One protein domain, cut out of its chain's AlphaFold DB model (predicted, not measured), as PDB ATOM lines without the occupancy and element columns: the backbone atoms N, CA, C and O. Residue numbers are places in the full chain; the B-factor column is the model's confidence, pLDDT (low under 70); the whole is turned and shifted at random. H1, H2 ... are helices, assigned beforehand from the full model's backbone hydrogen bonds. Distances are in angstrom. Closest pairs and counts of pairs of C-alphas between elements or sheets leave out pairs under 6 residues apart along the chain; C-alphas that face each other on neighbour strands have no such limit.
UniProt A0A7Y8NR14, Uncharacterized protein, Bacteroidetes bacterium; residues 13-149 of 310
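What this domain is: This is residues 13 to 149 of the 310 residues of an uncharacterized protein of Bacteroidetes bacterium (UniProt A0A7Y8NR14). This is an elongated, all-helix domain in which the long helix H6 lies in the middle and joins two groups of helices. Toward one end the hairpin of H1 and H2 has H7 packed across H2; toward the other, H3, H4 and H5 gather round the first part of H6, with the long link of residues 81 to 100 beyond them. The printed part has 137 residues with seven named helices, H1 to H7 in order along the chain, and no named strand. It is compact, with a radius of gyration of the C-alphas of 16.6 A, and spans 51 by 30 by 26 A.

Where its parts are: Find C-alpha 15 at (-42.496, -26.735, 14.713); from there H1 runs through residues 15 to 23. H2, residues 25 to 41, follows and is 24.2 A long from first to last C-alpha. H3, residues 49 to 62, covers 19.8 A, and H4, residues 69 to 80, covers 16.3 A. H5 takes residues 101 to 113 and is 19.1 A long. Look for C-alpha 115 at (-13.898, -37.440, 2.973), where H6, residues 115 to 134, begins its 28.0 A. H7, residues 141 to 149, ends with C-alpha 149 at (-26.772, -27.760, 14.007).

How they stand to each other: Start at H6, the hub, which touches four helices. Its residues 121 to 125 touch H3, about perpendicular at 76 degrees; the closest C-alphas, of Val 52 and Tyr 125, are 5.8 A apart. Its residues 117 to 121 touch H4 at a steep tilt of 48 degrees, with the C-alphas of Leu 71 and Ala 120 closest at 7.0 A. H5 and H6 touch only at the corner, where the C-alphas of Phe 111 and Lys 118 are closest at 4.8 A. H5 also touches H3 at a steep tilt of 63 degrees, closest at the C-alphas of Ala 53 and Ser 104, 5.9 A. Residues 37 to 41 of H2 touch H6, only just about perpendicular at 71 degrees, with the C-alphas of Ala 41 and Gln 126 closest at 4.8 A. H7 touches H2 about perpendicular, at 86 degrees; the closest C-alphas, of Tyr 35 and Tyr 148, are 4.2 A apart. H1 and H2 form a helical hairpin, opposite ways at a shallow tilt of 29 degrees, with the C-alphas of Thr 21 and Gly 28 closest at 4.2 A. H1 and H6 are apart. In H2, H3, H4, H5, H6 and H7 every O i to N i+4 pair is within hydrogen-bond range; in H1, 0 of 5 are, beside 6 of 6 O i to N i+3 pairs.

The domain as a whole: The two C-alphas farthest apart, of Tyr 22 and Gly 95, are 53.7 A from each other. The printed part has no cut. The link from H4 to H5 is long, and in it residues 93 to 94 pair antiparallel with residues 97 to 98. The mean pLDDT of the printed part is 88.1; look for values under 70 at residues 88 to 103 and residue 138.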
ATOM      1  N   PHE A  13     -39.150 -26.286   8.407       97.81
ATOM      2  CA  PHE A  13     -38.467 -26.349   9.700       97.81
ATOM      3  C   PHE A  13     -39.318 -27.060  10.770       97.81
ATOM      4  O   PHE A  13     -40.539 -27.095  10.620       97.81
ATOM      5  N   PRO A  14     -38.718 -27.597  11.852       98.06
ATOM      6  CA  PRO A  14     -39.440 -28.238  12.948       98.06
ATOM      7  C   PRO A  14     -40.280 -27.233  13.734       98.06
ATOM      8  O   PRO A  14     -39.789 -26.185  14.159       98.06
ATOM      9  N   LEU A  15     -41.547 -27.565  13.972       98.12
ATOM     10  CA  LEU A  15     -42.496 -26.735  14.713       98.12
ATOM     11  C   LEU A  15     -41.970 -26.364  16.109       98.12
ATOM     12  O   LEU A  15     -42.211 -25.249  16.578       98.12
ATOM     13  N   CYS A  16     -41.230 -27.261  16.760       97.12
ATOM     14  CA  CYS A  16     -40.646 -27.039  18.075       97.12
ATOM     15  C   CYS A  16     -39.682 -25.842  18.110       97.12
ATOM     16  O   CYS A  16     -39.564 -25.206  19.156       97.12
ATOM     17  N   LEU A  17     -39.066 -25.453  16.984       97.50
ATOM     18  CA  LEU A  17     -38.197 -24.271  16.921       97.50
ATOM     19  C   LEU A  17     -38.940 -22.960  17.215       97.50
ATOM     20  O   LEU A  17     -38.308 -21.986  17.622       97.50
ATOM     21  N   LEU A  18     -40.279 -22.927  17.125       96.75
ATOM     22  CA  LEU A  18     -41.060 -21.772  17.586       96.75
ATOM     23  C   LEU A  18     -40.787 -21.431  19.054       96.75
ATOM     24  O   LEU A  18     -40.857 -20.256  19.414       96.75
ATOM     25  N   GLN A  19     -40.431 -22.412  19.889       94.88
ATOM     26  CA  GLN A  19     -40.090 -22.192  21.298       94.88
ATOM     27  C   GLN A  19     -38.900 -21.236  21.462       94.88
ATOM     28  O   GLN A  19     -38.909 -20.394  22.358       94.88
ATOM     29  N   GLN A  20     -37.929 -21.278  20.545       94.69
ATOM     30  CA  GLN A  20     -36.748 -20.407  20.581       94.69
ATOM     31  C   GLN A  20     -37.112 -18.934  20.383       94.69
ATOM     32  O   GLN A  20     -36.490 -18.044  20.962       94.69
ATOM     33  N   THR A  21     -38.196 -18.659  19.651       95.12
ATOM     34  CA  THR A  21     -38.677 -17.287  19.452       95.12
ATOM     35  C   THR A  21     -39.205 -16.650  20.739       95.12
ATOM     36  O   THR A  21     -39.356 -15.433  20.783       95.12
ATOM     37  N   TYR A  22     -39.553 -17.434  21.768       93.19
ATOM     38  CA  TYR A  22     -40.034 -16.906  23.052       93.19
ATOM     39  C   TYR A  22     -38.894 -16.432  23.948       93.19
ATOM     40  O   TYR A  22     -39.080 -15.475  24.691       93.19
ATOM     41  N   GLN A  23     -37.734 -17.083  23.861       89.50
ATOM     42  CA  GLN A  23     -36.549 -16.731  24.642       89.50
ATOM     43  C   GLN A  23     -35.841 -15.523  24.026       89.50
ATOM     44  O   GLN A  23     -35.609 -14.518  24.691       89.50
ATOM     45  N   ASN A  24     -35.555 -15.602  22.727       91.44
ATOM     46  CA  ASN A  24     -34.959 -14.519  21.962       91.44
ATOM     47  C   ASN A  24     -35.572 -14.518  20.555       91.44
ATOM     48  O   ASN A  24     -35.201 -15.355  19.730       91.44
ATOM     49  N   PRO A  25     -36.509 -13.598  20.252       92.25
ATOM     50  CA  PRO A  25     -37.211 -13.595  18.975       92.25
ATOM     51  C   PRO A  25     -36.301 -13.583  17.752       92.25
ATOM     52  O   PRO A  25     -36.478 -14.402  16.855       92.25
ATOM     53  N   LYS A  26     -35.302 -12.694  17.731       91.69
ATOM     54  CA  LYS A  26     -34.402 -12.544  16.583       91.69
ATOM     55  C   LYS A  26     -33.558 -13.800  16.385       91.69
ATOM     56  O   LYS A  26     -33.465 -14.305  15.271       91.69
ATOM     57  N   GLN A  27     -32.991 -14.330  17.468       92.38
ATOM     58  CA  GLN A  27     -32.199 -15.559  17.414       92.38
ATOM     59  C   GLN A  27     -33.052 -16.772  17.021       92.38
ATOM     60  O   GLN A  27     -32.625 -17.566  16.191       92.38
ATOM     61  N   GLY A  28     -34.267 -16.901  17.559       95.00
ATOM     62  CA  GLY A  28     -35.177 -17.993  17.219       95.00
ATOM     63  C   GLY A  28     -35.621 -17.964  15.755       95.00
ATOM     64  O   GLY A  28     -35.673 -19.007  15.111       95.00
ATOM     65  N   LEU A  29     -35.897 -16.777  15.206       95.31
ATOM     66  CA  LEU A  29     -36.231 -16.619  13.786       95.31
ATOM     67  C   LEU A  29     -35.028 -16.899  12.877       95.31
ATOM     68  O   LEU A  29     -35.195 -17.568  11.861       95.31
ATOM     69  N   ASN A  30     -33.824 -16.465  13.264       94.81
ATOM     70  CA  ASN A  30     -32.596 -16.837  12.556       94.81
ATOM     71  C   ASN A  30     -32.379 -18.351  12.577       94.81
ATOM     72  O   ASN A  30     -32.145 -18.930  11.531       94.81
ATOM     73  N   MET A  31     -32.568 -19.017  13.718       96.69
ATOM     74  CA  MET A  31     -32.438 -20.475  13.799       96.69
ATOM     75  C   MET A  31     -33.439 -21.202  12.889       96.69
ATOM     76  O   MET A  31     -33.086 -22.200  12.266       96.69
ATOM     77  N   ILE A  32     -34.678 -20.709  12.786       97.38
ATOM     78  CA  ILE A  32     -35.681 -21.241  11.849       97.38
ATOM     79  C   ILE A  32     -35.214 -21.079  10.394       97.38
ATOM     80  O   ILE A  32     -35.324 -22.024   9.609       97.38
ATOM     81  N   LEU A  33     -34.688 -19.902  10.045       95.75
ATOM     82  CA  LEU A  33     -34.158 -19.603   8.715       95.75
ATOM     83  C   LEU A  33     -32.954 -20.497   8.384       95.75
ATOM     84  O   LEU A  33     -32.980 -21.205   7.380       95.75
ATOM     85  N   ASP A  34     -31.955 -20.524   9.266       96.81
ATOM     86  CA  ASP A  34     -30.730 -21.319   9.157       96.81
ATOM     87  C   ASP A  34     -31.051 -22.804   8.990       96.81
ATOM     88  O   ASP A  34     -30.509 -23.482   8.112       96.81
ATOM     89  N   TYR A  35     -31.986 -23.305   9.808       98.19
ATOM     90  CA  TYR A  35     -32.457 -24.675   9.697       98.19
ATOM     91  C   TYR A  35     -33.033 -24.926   8.303       98.19
ATOM     92  O   TYR A  35     -32.647 -25.885   7.638       98.19
ATOM     93  N   GLY A  36     -33.954 -24.063   7.868       96.88
ATOM     94  CA  GLY A  36     -34.658 -24.194   6.600       96.88
ATOM     95  C   GLY A  36     -33.736 -24.191   5.382       96.88
ATOM     96  O   GLY A  36     -33.903 -25.035   4.500       96.88
ATOM     97  N   ILE A  37     -32.739 -23.301   5.363       96.25
ATOM     98  CA  ILE A  37     -31.737 -23.207   4.290       96.25
ATOM     99  C   ILE A  37     -30.960 -24.516   4.183       96.25
ATOM    100  O   ILE A  37     -30.936 -25.140   3.125       96.25
ATOM    101  N   VAL A  38     -30.352 -24.973   5.282       97.12
ATOM    102  CA  VAL A  38     -29.494 -26.166   5.251       97.12
ATOM    103  C   VAL A  38     -30.313 -27.441   5.046       97.12
ATOM    104  O   VAL A  38     -29.853 -28.373   4.382       97.12
ATOM    105  N   TYR A  39     -31.534 -27.502   5.586       97.12
ATOM    106  CA  TYR A  39     -32.452 -28.615   5.358       97.12
ATOM    107  C   TYR A  39     -32.797 -28.752   3.871       97.12
ATOM    108  O   TYR A  39     -32.683 -29.849   3.319       97.12
ATOM    109  N   TYR A  40     -33.128 -27.640   3.206       95.94
ATOM    110  CA  TYR A  40     -33.363 -27.622   1.764       95.94
ATOM    111  C   TYR A  40     -32.085 -27.929   0.970       95.94
ATOM    112  O   TYR A  40     -32.107 -28.803   0.106       95.94
ATOM    113  N   ALA A  41     -30.952 -27.310   1.313       95.69
ATOM    114  CA  ALA A  41     -29.659 -27.539   0.663       95.69
ATOM    115  C   ALA A  41     -29.295 -29.031   0.605       95.69
ATOM    116  O   ALA A  41     -28.939 -29.562  -0.444       95.69
ATOM    117  N   LYS A  42     -29.475 -29.753   1.715       95.50
ATOM    118  CA  LYS A  42     -29.199 -31.197   1.789       95.50
ATOM    119  C   LYS A  42     -30.108 -32.061   0.909       95.50
ATOM    120  O   LYS A  42     -29.763 -33.219   0.652       95.50
ATOM    121  N   SER A  43     -31.252 -31.539   0.467       93.50
ATOM    122  CA  SER A  43     -32.143 -32.224  -0.476       93.50
ATOM    123  C   SER A  43     -31.650 -32.151  -1.926       93.50
ATOM    124  O   SER A  43     -32.019 -33.001  -2.732       93.50
ATOM    125  N   ILE A  44     -30.765 -31.201  -2.251       93.25
ATOM    126  CA  ILE A  44     -30.199 -31.027  -3.591       93.25
ATOM    127  C   ILE A  44     -29.209 -32.164  -3.863       93.25
ATOM    128  O   ILE A  44     -28.164 -32.258  -3.220       93.25
ATOM    129  N   ARG A  45     -29.531 -33.051  -4.809       90.19
ATOM    130  CA  ARG A  45     -28.675 -34.196  -5.192       90.19
ATOM    131  C   ARG A  45     -28.040 -34.063  -6.572       90.19
ATOM    132  O   ARG A  45     -27.113 -34.802  -6.876       90.19
ATOM    133  N   ASN A  46     -28.520 -33.124  -7.380       90.00
ATOM    134  CA  ASN A  46     -28.077 -32.951  -8.756       90.00
ATOM    135  C   ASN A  46     -26.835 -32.056  -8.786       90.00
ATOM    136  O   ASN A  46     -26.944 -30.849  -8.970       90.00
ATOM    137  N   TYR A  47     -25.665 -32.645  -8.558       91.75
ATOM    138  CA  TYR A  47     -24.373 -31.980  -8.717       91.75
ATOM    139  C   TYR A  47     -23.303 -32.988  -9.126       91.75
ATOM    140  O   TYR A  47     -23.407 -34.180  -8.835       91.75
ATOM    141  N   THR A  48     -22.252 -32.500  -9.778       92.62
ATOM    142  CA  THR A  48     -21.039 -33.276 -10.040       92.62
ATOM    143  C   THR A  48     -19.950 -32.838  -9.068       92.62
ATOM    144  O   THR A  48     -19.917 -31.689  -8.631       92.62
ATOM    145  N   ILE A  49     -19.048 -33.749  -8.702       92.69
ATOM    146  CA  ILE A  49     -17.942 -33.402  -7.798       92.69
ATOM    147  C   ILE A  49     -16.991 -32.397  -8.462       92.69
ATOM    148  O   ILE A  49     -16.494 -31.500  -7.790       92.69
ATOM    149  N   THR A  50     -16.822 -32.475  -9.782       90.56
ATOM    150  CA  THR A  50     -16.089 -31.476 -10.568       90.56
ATOM    151  C   THR A  50     -16.691 -30.079 -10.413       90.56
ATOM    152  O   THR A  50     -15.964 -29.118 -10.194       90.56
ATOM    153  N   GLU A  51     -18.021 -29.950 -10.440       90.12
ATOM    154  CA  GLU A  51     -18.672 -28.653 -10.238       90.12
ATOM    155  C   GLU A  51     -18.510 -28.142  -8.800       90.12
ATOM    156  O   GLU A  51     -18.293 -26.949  -8.585       90.12
ATOM    157  N   VAL A  52     -18.558 -29.042  -7.813       92.94
ATOM    158  CA  VAL A  52     -18.275 -28.707  -6.408       92.94
ATOM    159  C   VAL A  52     -16.853 -28.161  -6.259       92.94
ATOM    160  O   VAL A  52     -16.671 -27.121  -5.630       92.94
ATOM    161  N   ALA A  53     -15.866 -28.832  -6.859       91.81
ATOM    162  CA  ALA A  53     -14.468 -28.410  -6.867       91.81
ATOM    163  C   ALA A  53     -14.306 -27.022  -7.509       91.81
ATOM    164  O   ALA A  53     -13.768 -26.103  -6.886       91.81
ATOM    165  N   ARG A  54     -14.875 -26.836  -8.705       88.44
ATOM    166  CA  ARG A  54     -14.834 -25.569  -9.445       88.44
ATOM    167  C   ARG A  54     -15.434 -24.411  -8.648       88.44
ATOM    168  O   ARG A  54     -14.801 -23.369  -8.504       88.44
ATOM    169  N   GLN A  55     -16.632 -24.584  -8.088       89.06
ATOM    170  CA  GLN A  55     -17.274 -23.532  -7.290       89.06
ATOM    171  C   GLN A  55     -16.544 -23.255  -5.976       89.06
ATOM    172  O   GLN A  55     -16.529 -22.109  -5.524       89.06
ATOM    173  N   LEU A  56     -15.946 -24.275  -5.350       91.12
ATOM    174  CA  LEU A  56     -15.145 -24.084  -4.143       91.12
ATOM    175  C   LEU A  56     -13.935 -23.195  -4.436       91.12
ATOM    176  O   LEU A  56     -13.716 -22.230  -3.706       91.12
ATOM    177  N   MET A  57     -13.206 -23.470  -5.522       88.69
ATOM    178  CA  MET A  57     -12.058 -22.652  -5.918       88.69
ATOM    179  C   MET A  57     -12.469 -21.254  -6.367       88.69
ATOM    180  O   MET A  57     -11.823 -20.279  -5.993       88.69
ATOM    181  N   TYR A  58     -13.585 -21.122  -7.087       86.94
ATOM    182  CA  TYR A  58     -14.127 -19.810  -7.433       86.94
ATOM    183  C   TYR A  58     -14.431 -18.975  -6.181       86.94
ATOM    184  O   TYR A  58     -14.061 -17.803  -6.105       86.94
ATOM    185  N   ALA A  59     -15.076 -19.580  -5.178       87.06
ATOM    186  CA  ALA A  59     -15.352 -18.914  -3.910       87.06
ATOM    187  C   ALA A  59     -14.058 -18.566  -3.163       87.06
ATOM    188  O   ALA A  59     -13.928 -17.451  -2.671       87.06
ATOM    189  N   PHE A  60     -13.087 -19.478  -3.126       88.31
ATOM    190  CA  PHE A  60     -11.791 -19.241  -2.495       88.31
ATOM    191  C   PHE A  60     -11.043 -18.047  -3.117       88.31
ATOM    192  O   PHE A  60     -10.538 -17.203  -2.382       88.31
ATOM    193  N   TYR A  61     -11.037 -17.935  -4.447       85.06
ATOM    194  CA  TYR A  61     -10.329 -16.873  -5.168       85.06
ATOM    195  C   TYR A  61     -11.051 -15.526  -5.192       85.06
ATOM    196  O   TYR A  61     -10.419 -14.480  -5.075       85.06
ATOM    197  N   ARG A  62     -12.376 -15.522  -5.372       82.44
ATOM    198  CA  ARG A  62     -13.123 -14.293  -5.699       82.44
ATOM    199  C   ARG A  62     -14.090 -13.840  -4.613       82.44
ATOM    200  O   ARG A  62     -14.608 -12.733  -4.724       82.44
ATOM    201  N   LYS A  63     -14.388 -14.698  -3.633       80.44
ATOM    202  CA  LYS A  63     -15.427 -14.486  -2.611       80.44
ATOM    203  C   LYS A  63     -15.021 -15.122  -1.280       80.44
ATOM    204  O   LYS A  63     -15.725 -15.993  -0.755       80.44
ATOM    205  N   ASN A  64     -13.854 -14.735  -0.768       76.31
ATOM    206  CA  ASN A  64     -13.281 -15.299   0.457       76.31
ATOM    207  C   ASN A  64     -14.183 -15.095   1.691       76.31
ATOM    208  O   ASN A  64     -14.114 -15.852   2.650       76.31
ATOM    209  N   GLU A  65     -15.086 -14.126   1.659       75.12
ATOM    210  CA  GLU A  65     -16.100 -13.885   2.677       75.12
ATOM    211  C   GLU A  65     -17.257 -14.897   2.623       75.12
ATOM    212  O   GLU A  65     -17.992 -15.069   3.595       75.12
ATOM    213  N   MET A  66     -17.421 -15.591   1.492       76.44
ATOM    214  CA  MET A  66     -18.500 -16.551   1.261       76.44
ATOM    215  C   MET A  66     -18.073 -18.007   1.468       76.44
ATOM    216  O   MET A  66     -18.887 -18.911   1.258       76.44
ATOM    217  N   ILE A  67     -16.822 -18.290   1.828       86.69
ATOM    218  CA  ILE A  67     -16.361 -19.646   2.152       86.69
ATOM    219  C   ILE A  67     -16.434 -19.880   3.668       86.69
ATOM    220  O   ILE A  67     -16.267 -18.964   4.466       86.69
ATOM    221  N   GLN A  68     -16.702 -21.122   4.079       88.31
ATOM    222  CA  GLN A  68     -16.636 -21.493   5.497       88.31
ATOM    223  C   GLN A  68     -15.195 -21.372   5.983       88.31
ATOM    224  O   GLN A  68     -14.284 -21.851   5.300       88.31
ATOM    225  N   ASN A  69     -14.991 -20.827   7.182       88.81
ATOM    226  CA  ASN A  69     -13.647 -20.658   7.740       88.81
ATOM    227  C   ASN A  69     -12.868 -21.982   7.792       88.81
ATOM    228  O   ASN A  69     -11.688 -22.029   7.454       88.81
ATOM    229  N   SER A  70     -13.537 -23.086   8.142       89.94
ATOM    230  CA  SER A  70     -12.911 -24.414   8.164       89.94
ATOM    231  C   SER A  70     -12.448 -24.880   6.781       89.94
ATOM    232  O   SER A  70     -11.360 -25.442   6.665       89.94
ATOM    233  N   LEU A  71     -13.242 -24.640   5.733       92.50
ATOM    234  CA  LEU A  71     -12.873 -24.968   4.354       92.50
ATOM    235  C   LEU A  71     -11.699 -24.113   3.888       92.50
ATOM    236  O   LEU A  71     -10.751 -24.652   3.328       92.50
ATOM    237  N   TYR A  72     -11.733 -22.814   4.179       92.00
ATOM    238  CA  TYR A  72     -10.647 -21.897   3.849       92.00
ATOM    239  C   TYR A  72      -9.321 -22.334   4.477       92.00
ATOM    240  O   TYR A  72      -8.335 -22.524   3.769       92.00
ATOM    241  N   SER A  73      -9.309 -22.587   5.790       91.56
ATOM    242  CA  SER A  73      -8.112 -23.067   6.490       91.56
ATOM    243  C   SER A  73      -7.624 -24.417   5.962       91.56
ATOM    244  O   SER A  73      -6.422 -24.666   5.929       91.56
ATOM    245  N   THR A  74      -8.541 -25.290   5.535       93.62
ATOM    246  CA  THR A  74      -8.192 -26.595   4.955       93.62
ATOM    247  C   THR A  74      -7.511 -26.433   3.595       93.62
ATOM    248  O   THR A  74      -6.456 -27.022   3.379       93.62
ATOM    249  N   ILE A  75      -8.046 -25.576   2.718       92.31
ATOM    250  CA  ILE A  75      -7.434 -25.248   1.419       92.31
ATOM    251  C   ILE A  75      -6.038 -24.651   1.623       92.31
ATOM    252  O   ILE A  75      -5.073 -25.135   1.036       92.31
ATOM    253  N   GLN A  76      -5.900 -23.664   2.516       91.19
ATOM    254  CA  GLN A  76      -4.600 -23.063   2.831       91.19
ATOM    255  C   GLN A  76      -3.594 -24.085   3.369       91.19
ATOM    256  O   GLN A  76      -2.421 -24.048   3.011       91.19
ATOM    257  N   LYS A  77      -4.036 -25.023   4.216       93.62
ATOM    258  CA  LYS A  77      -3.177 -26.096   4.729       93.62
ATOM    259  C   LYS A  77      -2.668 -26.994   3.601       93.62
ATOM    260  O   LYS A  77      -1.490 -27.336   3.606       93.62
ATOM    261  N   TYR A  78      -3.527 -27.385   2.661       93.06
ATOM    262  CA  TYR A  78      -3.099 -28.196   1.519       93.06
ATOM    263  C   TYR A  78      -2.130 -27.444   0.613       93.06
ATOM    264  O   TYR A  78      -1.117 -28.020   0.223       93.06
ATOM    265  N   ALA A  79      -2.379 -26.158   0.371       89.94
ATOM    266  CA  ALA A  79      -1.478 -25.320  -0.409       89.94
ATOM    267  C   ALA A  79      -0.099 -25.171   0.246       89.94
ATOM    268  O   ALA A  79       0.923 -25.419  -0.386       89.94
ATOM    269  N   ASN A  80      -0.056 -24.880   1.550       90.81
ATOM    270  CA  ASN A  80       1.199 -24.751   2.298       90.81
ATOM    271  C   ASN A  80       2.013 -26.054   2.348       90.81
ATOM    272  O   ASN A  80       3.230 -26.013   2.503       90.81
ATOM    273  N   ASN A  81       1.349 -27.204   2.224       90.75
ATOM    274  CA  ASN A  81       1.994 -28.515   2.193       90.75
ATOM    275  C   ASN A  81       2.363 -28.971   0.768       90.75
ATOM    276  O   ASN A  81       2.815 -30.102   0.602       90.75
ATOM    277  N   GLY A  82       2.141 -28.135  -0.254       86.38
ATOM    278  CA  GLY A  82       2.387 -28.480  -1.657       86.38
ATOM    279  C   GLY A  82       1.447 -29.557  -2.210       86.38
ATOM    280  O   GLY A  82       1.769 -30.195  -3.204       86.38
ATOM    281  N   CYS A  83       0.308 -29.801  -1.553       87.00
ATOM    282  CA  CYS A  83      -0.708 -30.759  -2.003       87.00
ATOM    283  C   CYS A  83      -1.781 -30.122  -2.898       87.00
ATOM    284  O   CYS A  83      -2.660 -30.832  -3.379       87.00
ATOM    285  N   LEU A  84      -1.763 -28.795  -3.032       86.56
ATOM    286  CA  LEU A  84      -2.668 -28.029  -3.878       86.56
ATOM    287  C   LEU A  84      -1.909 -26.834  -4.455       86.56
ATOM    288  O   LEU A  84      -1.385 -26.006  -3.709       86.56
ATOM    289  N   THR A  85      -1.879 -26.738  -5.770       84.25
ATOM    290  CA  THR A  85      -1.285 -25.644  -6.520       84.25
ATOM    291  C   THR A  85      -2.275 -24.484  -6.548       84.25
ATOM    292  O   THR A  85      -3.399 -24.601  -7.035       84.25
ATOM    293  N   ILE A  86      -1.874 -23.348  -5.977       80.19
ATOM    294  CA  ILE A  86      -2.636 -22.099  -6.032       80.19
ATOM    295  C   ILE A  86      -2.004 -21.203  -7.096       80.19
ATOM    296  O   ILE A  86      -0.797 -20.984  -7.075       80.19
ATOM    297  N   ASP A  87      -2.834 -20.682  -8.000       73.69
ATOM    298  CA  ASP A  87      -2.435 -19.678  -8.991       73.69
ATOM    299  C   ASP A  87      -1.958 -18.397  -8.282       73.69
ATOM    300  O   ASP A  87      -2.665 -17.867  -7.421       73.69
ATOM    301  N   GLU A  88      -0.772 -17.902  -8.649       64.94
ATOM    302  CA  GLU A  88      -0.140 -16.718  -8.050       64.94
ATOM    303  C   GLU A  88      -0.991 -15.453  -8.220       64.94
ATOM    304  O   GLU A  88      -0.992 -14.589  -7.341       64.94
ATOM    305  N   ASP A  89      -1.764 -15.380  -9.308       67.88
ATOM    306  CA  ASP A  89      -2.643 -14.251  -9.613       67.88
ATOM    307  C   ASP A  89      -4.054 -14.416  -9.018       67.88
ATOM    308  O   ASP A  89      -4.883 -13.506  -9.127       67.88
ATOM    309  N   TYR A  90      -4.345 -15.563  -8.380       63.44
ATOM    310  CA  TYR A  90      -5.632 -15.902  -7.750       63.44
ATOM    311  C   TYR A  90      -6.839 -15.662  -8.674       63.44
ATOM    312  O   TYR A  90      -7.918 -15.261  -8.224       63.44
ATOM    313  N   ASN A  91      -6.672 -15.879  -9.983       68.44
ATOM    314  CA  ASN A  91      -7.715 -15.584 -10.960       68.44
ATOM    315  C   ASN A  91      -8.375 -16.857 -11.488       68.44
ATOM    316  O   ASN A  91      -9.599 -16.867 -11.611       68.44
ATOM    317  N   GLY A  92      -7.630 -17.940 -11.748       62.28
ATOM    318  CA  GLY A  92      -8.218 -19.228 -12.159       62.28
ATOM    319  C   GLY A  92      -9.061 -19.172 -13.447       62.28
ATOM    320  O   GLY A  92      -9.914 -20.032 -13.680       62.28
ATOM    321  N   PHE A  93      -8.863 -18.141 -14.273       63.56
ATOM    322  CA  PHE A  93      -9.529 -17.964 -15.562       63.56
ATOM    323  C   PHE A  93      -8.621 -18.434 -16.696       63.56
ATOM    324  O   PHE A  93      -7.476 -18.001 -16.801       63.56
ATOM    325  N   SER A  94      -9.183 -19.237 -17.597       60.12
ATOM    326  CA  SER A  94      -8.606 -19.511 -18.911       60.12
ATOM    327  C   SER A  94      -9.476 -18.810 -19.957       60.12
ATOM    328  O   SER A  94     -10.584 -19.245 -20.285       60.12
ATOM    329  N   GLY A  95      -9.038 -17.632 -20.413       65.25
ATOM    330  CA  GLY A  95      -9.830 -16.773 -21.300       65.25
ATOM    331  C   GLY A  95     -11.062 -16.171 -20.607       65.25
ATOM    332  O   GLY A  95     -10.937 -15.465 -19.611       65.25
ATOM    333  N   SER A  96     -12.266 -16.410 -21.146       61.91
ATOM    334  CA  SER A  96     -13.533 -15.870 -20.614       61.91
ATOM    335  C   SER A  96     -14.220 -16.760 -19.571       61.91
ATOM    336  O   SER A  96     -15.276 -16.391 -19.054       61.91
ATOM    337  N   SER A  97     -13.677 -17.945 -19.289       59.47
ATOM    338  CA  SER A  97     -14.304 -18.940 -18.416       59.47
ATOM    339  C   SER A  97     -13.414 -19.253 -17.219       59.47
ATOM    340  O   SER A  97     -12.199 -19.387 -17.350       59.47
ATOM    341  N   PHE A  98     -14.034 -19.342 -16.040       69.50
ATOM    342  CA  PHE A  98     -13.355 -19.819 -14.842       69.50
ATOM    343  C   PHE A  98     -13.175 -21.331 -14.969       69.50
ATOM    344  O   PHE A  98     -14.158 -22.080 -14.886       69.50
ATOM    345  N   ASP A  99     -11.940 -21.743 -15.228       67.69
ATOM    346  CA  ASP A  99     -11.568 -23.128 -15.494       67.69
ATOM    347  C   ASP A  99     -10.166 -23.415 -14.936       67.69
ATOM    348  O   ASP A  99      -9.179 -23.438 -15.676       67.69
ATOM    349  N   PRO A 100     -10.039 -23.574 -13.607       65.44
ATOM    350  CA  PRO A 100      -8.772 -23.912 -12.986       65.44
ATOM    351  C   PRO A 100      -8.538 -25.423 -13.133       65.44
ATOM    352  O   PRO A 100      -8.685 -26.165 -12.162       65.44
ATOM    353  N   LEU A 101      -8.262 -25.895 -14.355       63.56
ATOM    354  CA  LEU A 101      -8.170 -27.326 -14.693       63.56
ATOM    355  C   LEU A 101      -7.199 -28.084 -13.776       63.56
ATOM    356  O   LEU A 101      -7.599 -29.064 -13.152       63.56
ATOM    357  N   GLU A 102      -5.972 -27.583 -13.621       63.88
ATOM    358  CA  GLU A 102      -4.928 -28.229 -12.807       63.88
ATOM    359  C   GLU A 102      -5.325 -28.307 -11.323       63.88
ATOM    360  O   GLU A 102      -5.285 -29.370 -10.705       63.88
ATOM    361  N   VAL A 103      -5.848 -27.207 -10.774       69.94
ATOM    362  CA  VAL A 103      -6.320 -27.140  -9.380       69.94
ATOM    363  C   VAL A 103      -7.544 -28.031  -9.156       69.94
ATOM    364  O   VAL A 103      -7.757 -28.558  -8.065       69.94
ATOM    365  N   SER A 104      -8.378 -28.204 -10.184       71.19
ATOM    366  CA  SER A 104      -9.575 -29.037 -10.098       71.19
ATOM    367  C   SER A 104      -9.210 -30.514  -9.995       71.19
ATOM    368  O   SER A 104      -9.818 -31.211  -9.190       71.19
ATOM    369  N   GLU A 105      -8.216 -30.997 -10.742       81.00
ATOM    370  CA  GLU A 105      -7.758 -32.392 -10.661       81.00
ATOM    371  C   GLU A 105      -7.108 -32.714  -9.309       81.00
ATOM    372  O   GLU A 105      -7.456 -33.712  -8.673       81.00
ATOM    373  N   GLU A 106      -6.239 -31.831  -8.815       86.25
ATOM    374  CA  GLU A 106      -5.629 -31.970  -7.488       86.25
ATOM    375  C   GLU A 106      -6.692 -31.981  -6.381       86.25
ATOM    376  O   GLU A 106      -6.683 -32.841  -5.495       86.25
ATOM    377  N   LEU A 107      -7.673 -31.075  -6.461       88.38
ATOM    378  CA  LEU A 107      -8.767 -30.997  -5.498       88.38
ATOM    379  C   LEU A 107      -9.669 -32.240  -5.537       88.38
ATOM    380  O   LEU A 107     -10.149 -32.689  -4.492       88.38
ATOM    381  N   LEU A 108      -9.877 -32.831  -6.718       90.31
ATOM    382  CA  LEU A 108     -10.577 -34.109  -6.854       90.31
ATOM    383  C   LEU A 108      -9.814 -35.240  -6.146       90.31
ATOM    384  O   LEU A 108     -10.438 -35.990  -5.393       90.31
ATOM    385  N   GLY A 109      -8.487 -35.310  -6.292       90.94
ATOM    386  CA  GLY A 109      -7.647 -36.261  -5.551       90.94
ATOM    387  C   GLY A 109      -7.687 -36.046  -4.030       90.94
ATOM    388  O   GLY A 109      -7.779 -37.000  -3.247       90.94
ATOM    389  N   LEU A 110      -7.718 -34.789  -3.578       92.44
ATOM    390  CA  LEU A 110      -7.905 -34.456  -2.161       92.44
ATOM    391  C   LEU A 110      -9.275 -34.901  -1.634       92.44
ATOM    392  O   LEU A 110      -9.378 -35.384  -0.511       92.44
ATOM    393  N   PHE A 111     -10.337 -34.808  -2.433       94.81
ATOM    394  CA  PHE A 111     -11.659 -35.300  -2.038       94.81
ATOM    395  C   PHE A 111     -11.740 -36.829  -1.917       94.81
ATOM    396  O   PHE A 111     -12.589 -37.344  -1.177       94.81
ATOM    397  N   GLU A 112     -10.900 -37.569  -2.638       93.44
ATOM    398  CA  GLU A 112     -10.803 -39.024  -2.495       93.44
ATOM    399  C   GLU A 112     -10.109 -39.424  -1.190       93.44
ATOM    400  O   GLU A 112     -10.537 -40.384  -0.549       93.44
ATOM    401  N   SER A 113      -9.100 -38.659  -0.767       92.38
ATOM    402  CA  SER A 113      -8.298 -38.934   0.432       92.38
ATOM    403  C   SER A 113      -8.863 -38.323   1.724       92.38
ATOM    404  O   SER A 113      -8.735 -38.928   2.787       92.38
ATOM    405  N   ASP A 114      -9.540 -37.174   1.650       94.88
ATOM    406  CA  ASP A 114     -10.205 -36.513   2.778       94.88
ATOM    407  C   ASP A 114     -11.721 -36.398   2.544       94.88
ATOM    408  O   ASP A 114     -12.260 -35.465   1.933       94.88
ATOM    409  N   HIS A 115     -12.445 -37.377   3.083       94.62
ATOM    410  CA  HIS A 115     -13.898 -37.440   2.973       94.62
ATOM    411  C   HIS A 115     -14.630 -36.352   3.767       94.62
ATOM    412  O   HIS A 115     -15.752 -35.998   3.396       94.62
ATOM    413  N   GLU A 116     -14.054 -35.828   4.848       94.62
ATOM    414  CA  GLU A 116     -14.693 -34.758   5.621       94.62
ATOM    415  C   GLU A 116     -14.549 -33.420   4.897       94.62
ATOM    416  O   GLU A 116     -15.528 -32.673   4.798       94.62
ATOM    417  N   PHE A 117     -13.392 -33.173   4.281       95.31
ATOM    418  CA  PHE A 117     -13.192 -32.042   3.381       95.31
ATOM    419  C   PHE A 117     -14.166 -32.091   2.198       95.31
ATOM    420  O   PHE A 117     -14.892 -31.123   1.955       95.31
ATOM    421  N   LYS A 118     -14.292 -33.253   1.542       95.88
ATOM    422  CA  LYS A 118     -15.282 -33.475   0.475       95.88
ATOM    423  C   LYS A 118     -16.711 -33.180   0.938       95.88
ATOM    424  O   LYS A 118     -17.454 -32.477   0.254       95.88
ATOM    425  N   LYS A 119     -17.128 -33.704   2.098       95.19
ATOM    426  CA  LYS A 119     -18.481 -33.469   2.642       95.19
ATOM    427  C   LYS A 119     -18.735 -31.991   2.928       95.19
ATOM    428  O   LYS A 119     -19.827 -31.503   2.638       95.19
ATOM    429  N   ALA A 120     -17.753 -31.287   3.487       94.62
ATOM    430  CA  ALA A 120     -17.859 -29.859   3.759       94.62
ATOM    431  C   ALA A 120     -17.966 -29.046   2.458       94.62
ATOM    432  O   ALA A 120     -18.837 -28.178   2.354       94.62
ATOM    433  N   ALA A 121     -17.167 -29.382   1.438       95.12
ATOM    434  CA  ALA A 121     -17.216 -28.755   0.117       95.12
ATOM    435  C   ALA A 121     -18.573 -28.970  -0.575       95.12
ATOM    436  O   ALA A 121     -19.184 -28.020  -1.067       95.12
ATOM    437  N   ILE A 122     -19.098 -30.198  -0.536       96.12
ATOM    438  CA  ILE A 122     -20.440 -30.520  -1.043       96.12
ATOM    439  C   ILE A 122     -21.503 -29.693  -0.319       96.12
ATOM    440  O   ILE A 122     -22.354 -29.087  -0.965       96.12
ATOM    441  N   LEU A 123     -21.459 -29.635   1.015       95.50
ATOM    442  CA  LEU A 123     -22.433 -28.867   1.788       95.50
ATOM    443  C   LEU A 123     -22.368 -27.374   1.441       95.50
ATOM    444  O   LEU A 123     -23.405 -26.735   1.292       95.50
ATOM    445  N   ARG A 124     -21.161 -26.820   1.275       93.44
ATOM    446  CA  ARG A 124     -20.952 -25.436   0.828       93.44
ATOM    447  C   ARG A 124     -21.584 -25.178  -0.535       93.44
ATOM    448  O   ARG A 124     -22.229 -24.144  -0.721       93.44
ATOM    449  N   TYR A 125     -21.374 -26.084  -1.482       94.31
ATOM    450  CA  TYR A 125     -21.970 -25.993  -2.808       94.31
ATOM    451  C   TYR A 125     -23.500 -26.008  -2.713       94.31
ATOM    452  O   TYR A 125     -24.166 -25.103  -3.209       94.31
ATOM    453  N   GLN A 126     -24.055 -26.984  -1.992       95.38
ATOM    454  CA  GLN A 126     -25.495 -27.130  -1.789       95.38
ATOM    455  C   GLN A 126     -26.133 -25.903  -1.122       95.38
ATOM    456  O   GLN A 126     -27.230 -25.512  -1.511       95.38
ATOM    457  N   ILE A 127     -25.469 -25.290  -0.134       94.44
ATOM    458  CA  ILE A 127     -25.964 -24.072   0.524       94.44
ATOM    459  C   ILE A 127     -26.033 -22.913  -0.470       94.44
ATOM    460  O   ILE A 127     -27.070 -22.268  -0.542       94.44
ATOM    461  N   ALA A 128     -25.005 -22.698  -1.296       91.88
ATOM    462  CA  ALA A 128     -25.052 -21.628  -2.294       91.88
ATOM    463  C   ALA A 128     -26.157 -21.839  -3.339       91.88
ATOM    464  O   ALA A 128     -26.830 -20.885  -3.721       91.88
ATOM    465  N   GLN A 129     -26.395 -23.084  -3.763       92.94
ATOM    466  CA  GLN A 129     -27.527 -23.406  -4.640       92.94
ATOM    467  C   GLN A 129     -28.875 -23.140  -3.950       92.94
ATOM    468  O   GLN A 129     -29.803 -22.621  -4.565       92.94
ATOM    469  N   ALA A 130     -28.987 -23.477  -2.662       93.75
ATOM    470  CA  ALA A 130     -30.179 -23.201  -1.872       93.75
ATOM    471  C   ALA A 130     -30.424 -21.699  -1.693       93.75
ATOM    472  O   ALA A 130     -31.560 -21.260  -1.821       93.75
ATOM    473  N   GLU A 131     -29.391 -20.911  -1.410       91.88
ATOM    474  CA  GLU A 131     -29.488 -19.458  -1.249       91.88
ATOM    475  C   GLU A 131     -29.937 -18.776  -2.543       91.88
ATOM    476  O   GLU A 131     -30.871 -17.973  -2.511       91.88
ATOM    477  N   ASP A 132     -29.368 -19.169  -3.686       91.12
ATOM    478  CA  ASP A 132     -29.789 -18.676  -5.001       91.12
ATOM    479  C   ASP A 132     -31.249 -19.060  -5.307       91.12
ATOM    480  O   ASP A 132     -32.084 -18.211  -5.643       91.12
ATOM    481  N   PHE A 133     -31.618 -20.325  -5.071       91.50
ATOM    482  CA  PHE A 133     -32.996 -20.787  -5.235       91.50
ATOM    483  C   PHE A 133     -33.973 -20.148  -4.239       91.50
ATOM    484  O   PHE A 133     -35.151 -20.002  -4.541       91.50
ATOM    485  N   LEU A 134     -33.548 -19.737  -3.050       91.19
ATOM    486  CA  LEU A 134     -34.424 -19.094  -2.066       91.19
ATOM    487  C   LEU A 134     -34.392 -17.560  -2.152       91.19
ATOM    488  O   LEU A 134     -35.132 -16.912  -1.414       91.19
ATOM    489  N   TYR A 135     -33.585 -16.988  -3.057       90.00
ATOM    490  CA  TYR A 135     -33.297 -15.551  -3.162       90.00
ATOM    491  C   TYR A 135     -32.788 -14.929  -1.853       90.00
ATOM    492  O   TYR A 135     -33.119 -13.793  -1.508       90.00
ATOM    493  N   ILE A 136     -31.968 -15.676  -1.119       89.00
ATOM    494  CA  ILE A 136     -31.354 -15.235   0.131       89.00
ATOM    495  C   ILE A 136     -29.958 -14.711  -0.195       89.00
ATOM    496  O   ILE A 136     -29.138 -15.437  -0.747       89.00
ATOM    497  N   LYS A 137     -29.695 -13.442   0.127       83.06
ATOM    498  CA  LYS A 137     -28.393 -12.797  -0.092       83.06
ATOM    499  C   LYS A 137     -27.682 -12.549   1.230       83.06
ATOM    500  O   LYS A 137     -28.337 -12.272   2.233       83.06
ATOM    501  N   ASP A 138     -26.353 -12.616   1.188       69.12
ATOM    502  CA  ASP A 138     -25.443 -12.187   2.258       69.12
ATOM    503  C   ASP A 138     -25.713 -12.838   3.625       69.12
ATOM    504  O   ASP A 138     -25.507 -12.240   4.683       69.12
ATOM    505  N   HIS A 139     -26.183 -14.086   3.612       78.44
ATOM    506  CA  HIS A 139     -26.438 -14.842   4.831       78.44
ATOM    507  C   HIS A 139     -25.169 -15.604   5.228       78.44
ATOM    508  O   HIS A 139     -24.622 -16.389   4.460       78.44
ATOM    509  N   GLY A 140     -24.633 -15.319   6.417       85.50
ATOM    510  CA  GLY A 140     -23.322 -15.831   6.823       85.50
ATOM    511  C   GLY A 140     -23.304 -17.359   6.893       85.50
ATOM    512  O   GLY A 140     -24.061 -17.963   7.660       85.50
ATOM    513  N   ILE A 141     -22.423 -18.003   6.129       89.62
ATOM    514  CA  ILE A 141     -22.452 -19.461   5.970       89.62
ATOM    515  C   ILE A 141     -22.113 -20.229   7.253       89.62
ATOM    516  O   ILE A 141     -22.781 -21.210   7.591       89.62
ATOM    517  N   ASP A 142     -21.118 -19.767   8.009       91.56
ATOM    518  CA  ASP A 142     -20.730 -20.403   9.271       91.56
ATOM    519  C   ASP A 142     -21.831 -20.256  10.326       91.56
ATOM    520  O   ASP A 142     -22.164 -21.225  11.016       91.56
ATOM    521  N   SER A 143     -22.465 -19.079  10.410       91.94
ATOM    522  CA  SER A 143     -23.644 -18.879  11.260       91.94
ATOM    523  C   SER A 143     -24.808 -19.766  10.832       91.94
ATOM    524  O   SER A 143     -25.435 -20.374  11.693       91.94
ATOM    525  N   THR A 144     -25.030 -19.929   9.529       94.69
ATOM    526  CA  THR A 144     -26.099 -20.771   8.974       94.69
ATOM    527  C   THR A 144     -25.911 -22.238   9.353       94.69
ATOM    528  O   THR A 144     -26.830 -22.903   9.832       94.69
ATOM    529  N   ILE A 145     -24.692 -22.765   9.218       95.19
ATOM    530  CA  ILE A 145     -24.393 -24.145   9.616       95.19
ATOM    531  C   ILE A 145     -24.503 -24.319  11.127       95.19
ATOM    532  O   ILE A 145     -25.014 -25.345  11.588       95.19
ATOM    533  N   LYS A 146     -24.028 -23.340  11.904       95.88
ATOM    534  CA  LYS A 146     -24.150 -23.353  13.361       95.88
ATOM    535  C   LYS A 146     -25.621 -23.374  13.788       95.88
ATOM    536  O   LYS A 146     -26.009 -24.282  14.520       95.88
ATOM    537  N   GLY A 147     -26.439 -22.458  13.270       96.81
ATOM    538  CA  GLY A 147     -27.870 -22.371  13.560       96.81
ATOM    539  C   GLY A 147     -28.626 -23.638  13.160       96.81
ATOM    540  O   GLY A 147     -29.423 -24.152  13.945       96.81
ATOM    541  N   TYR A 148     -28.304 -24.233  12.006       97.88
ATOM    542  CA  TYR A 148     -28.853 -25.536  11.619       97.88
ATOM    543  C   TYR A 148     -28.484 -26.647  12.612       97.88
ATOM    544  O   TYR A 148     -29.346 -27.441  12.988       97.88
ATOM    545  N   LYS A 149     -27.217 -26.735  13.045       97.62
ATOM    546  CA  LYS A 149     -26.772 -27.760  14.007       97.62
ATOM    547  C   LYS A 149     -27.480 -27.606  15.354       97.62
ATOM    548  O   LYS A 149     -27.921 -28.610  15.915       97.62
TER     549      LYS A 149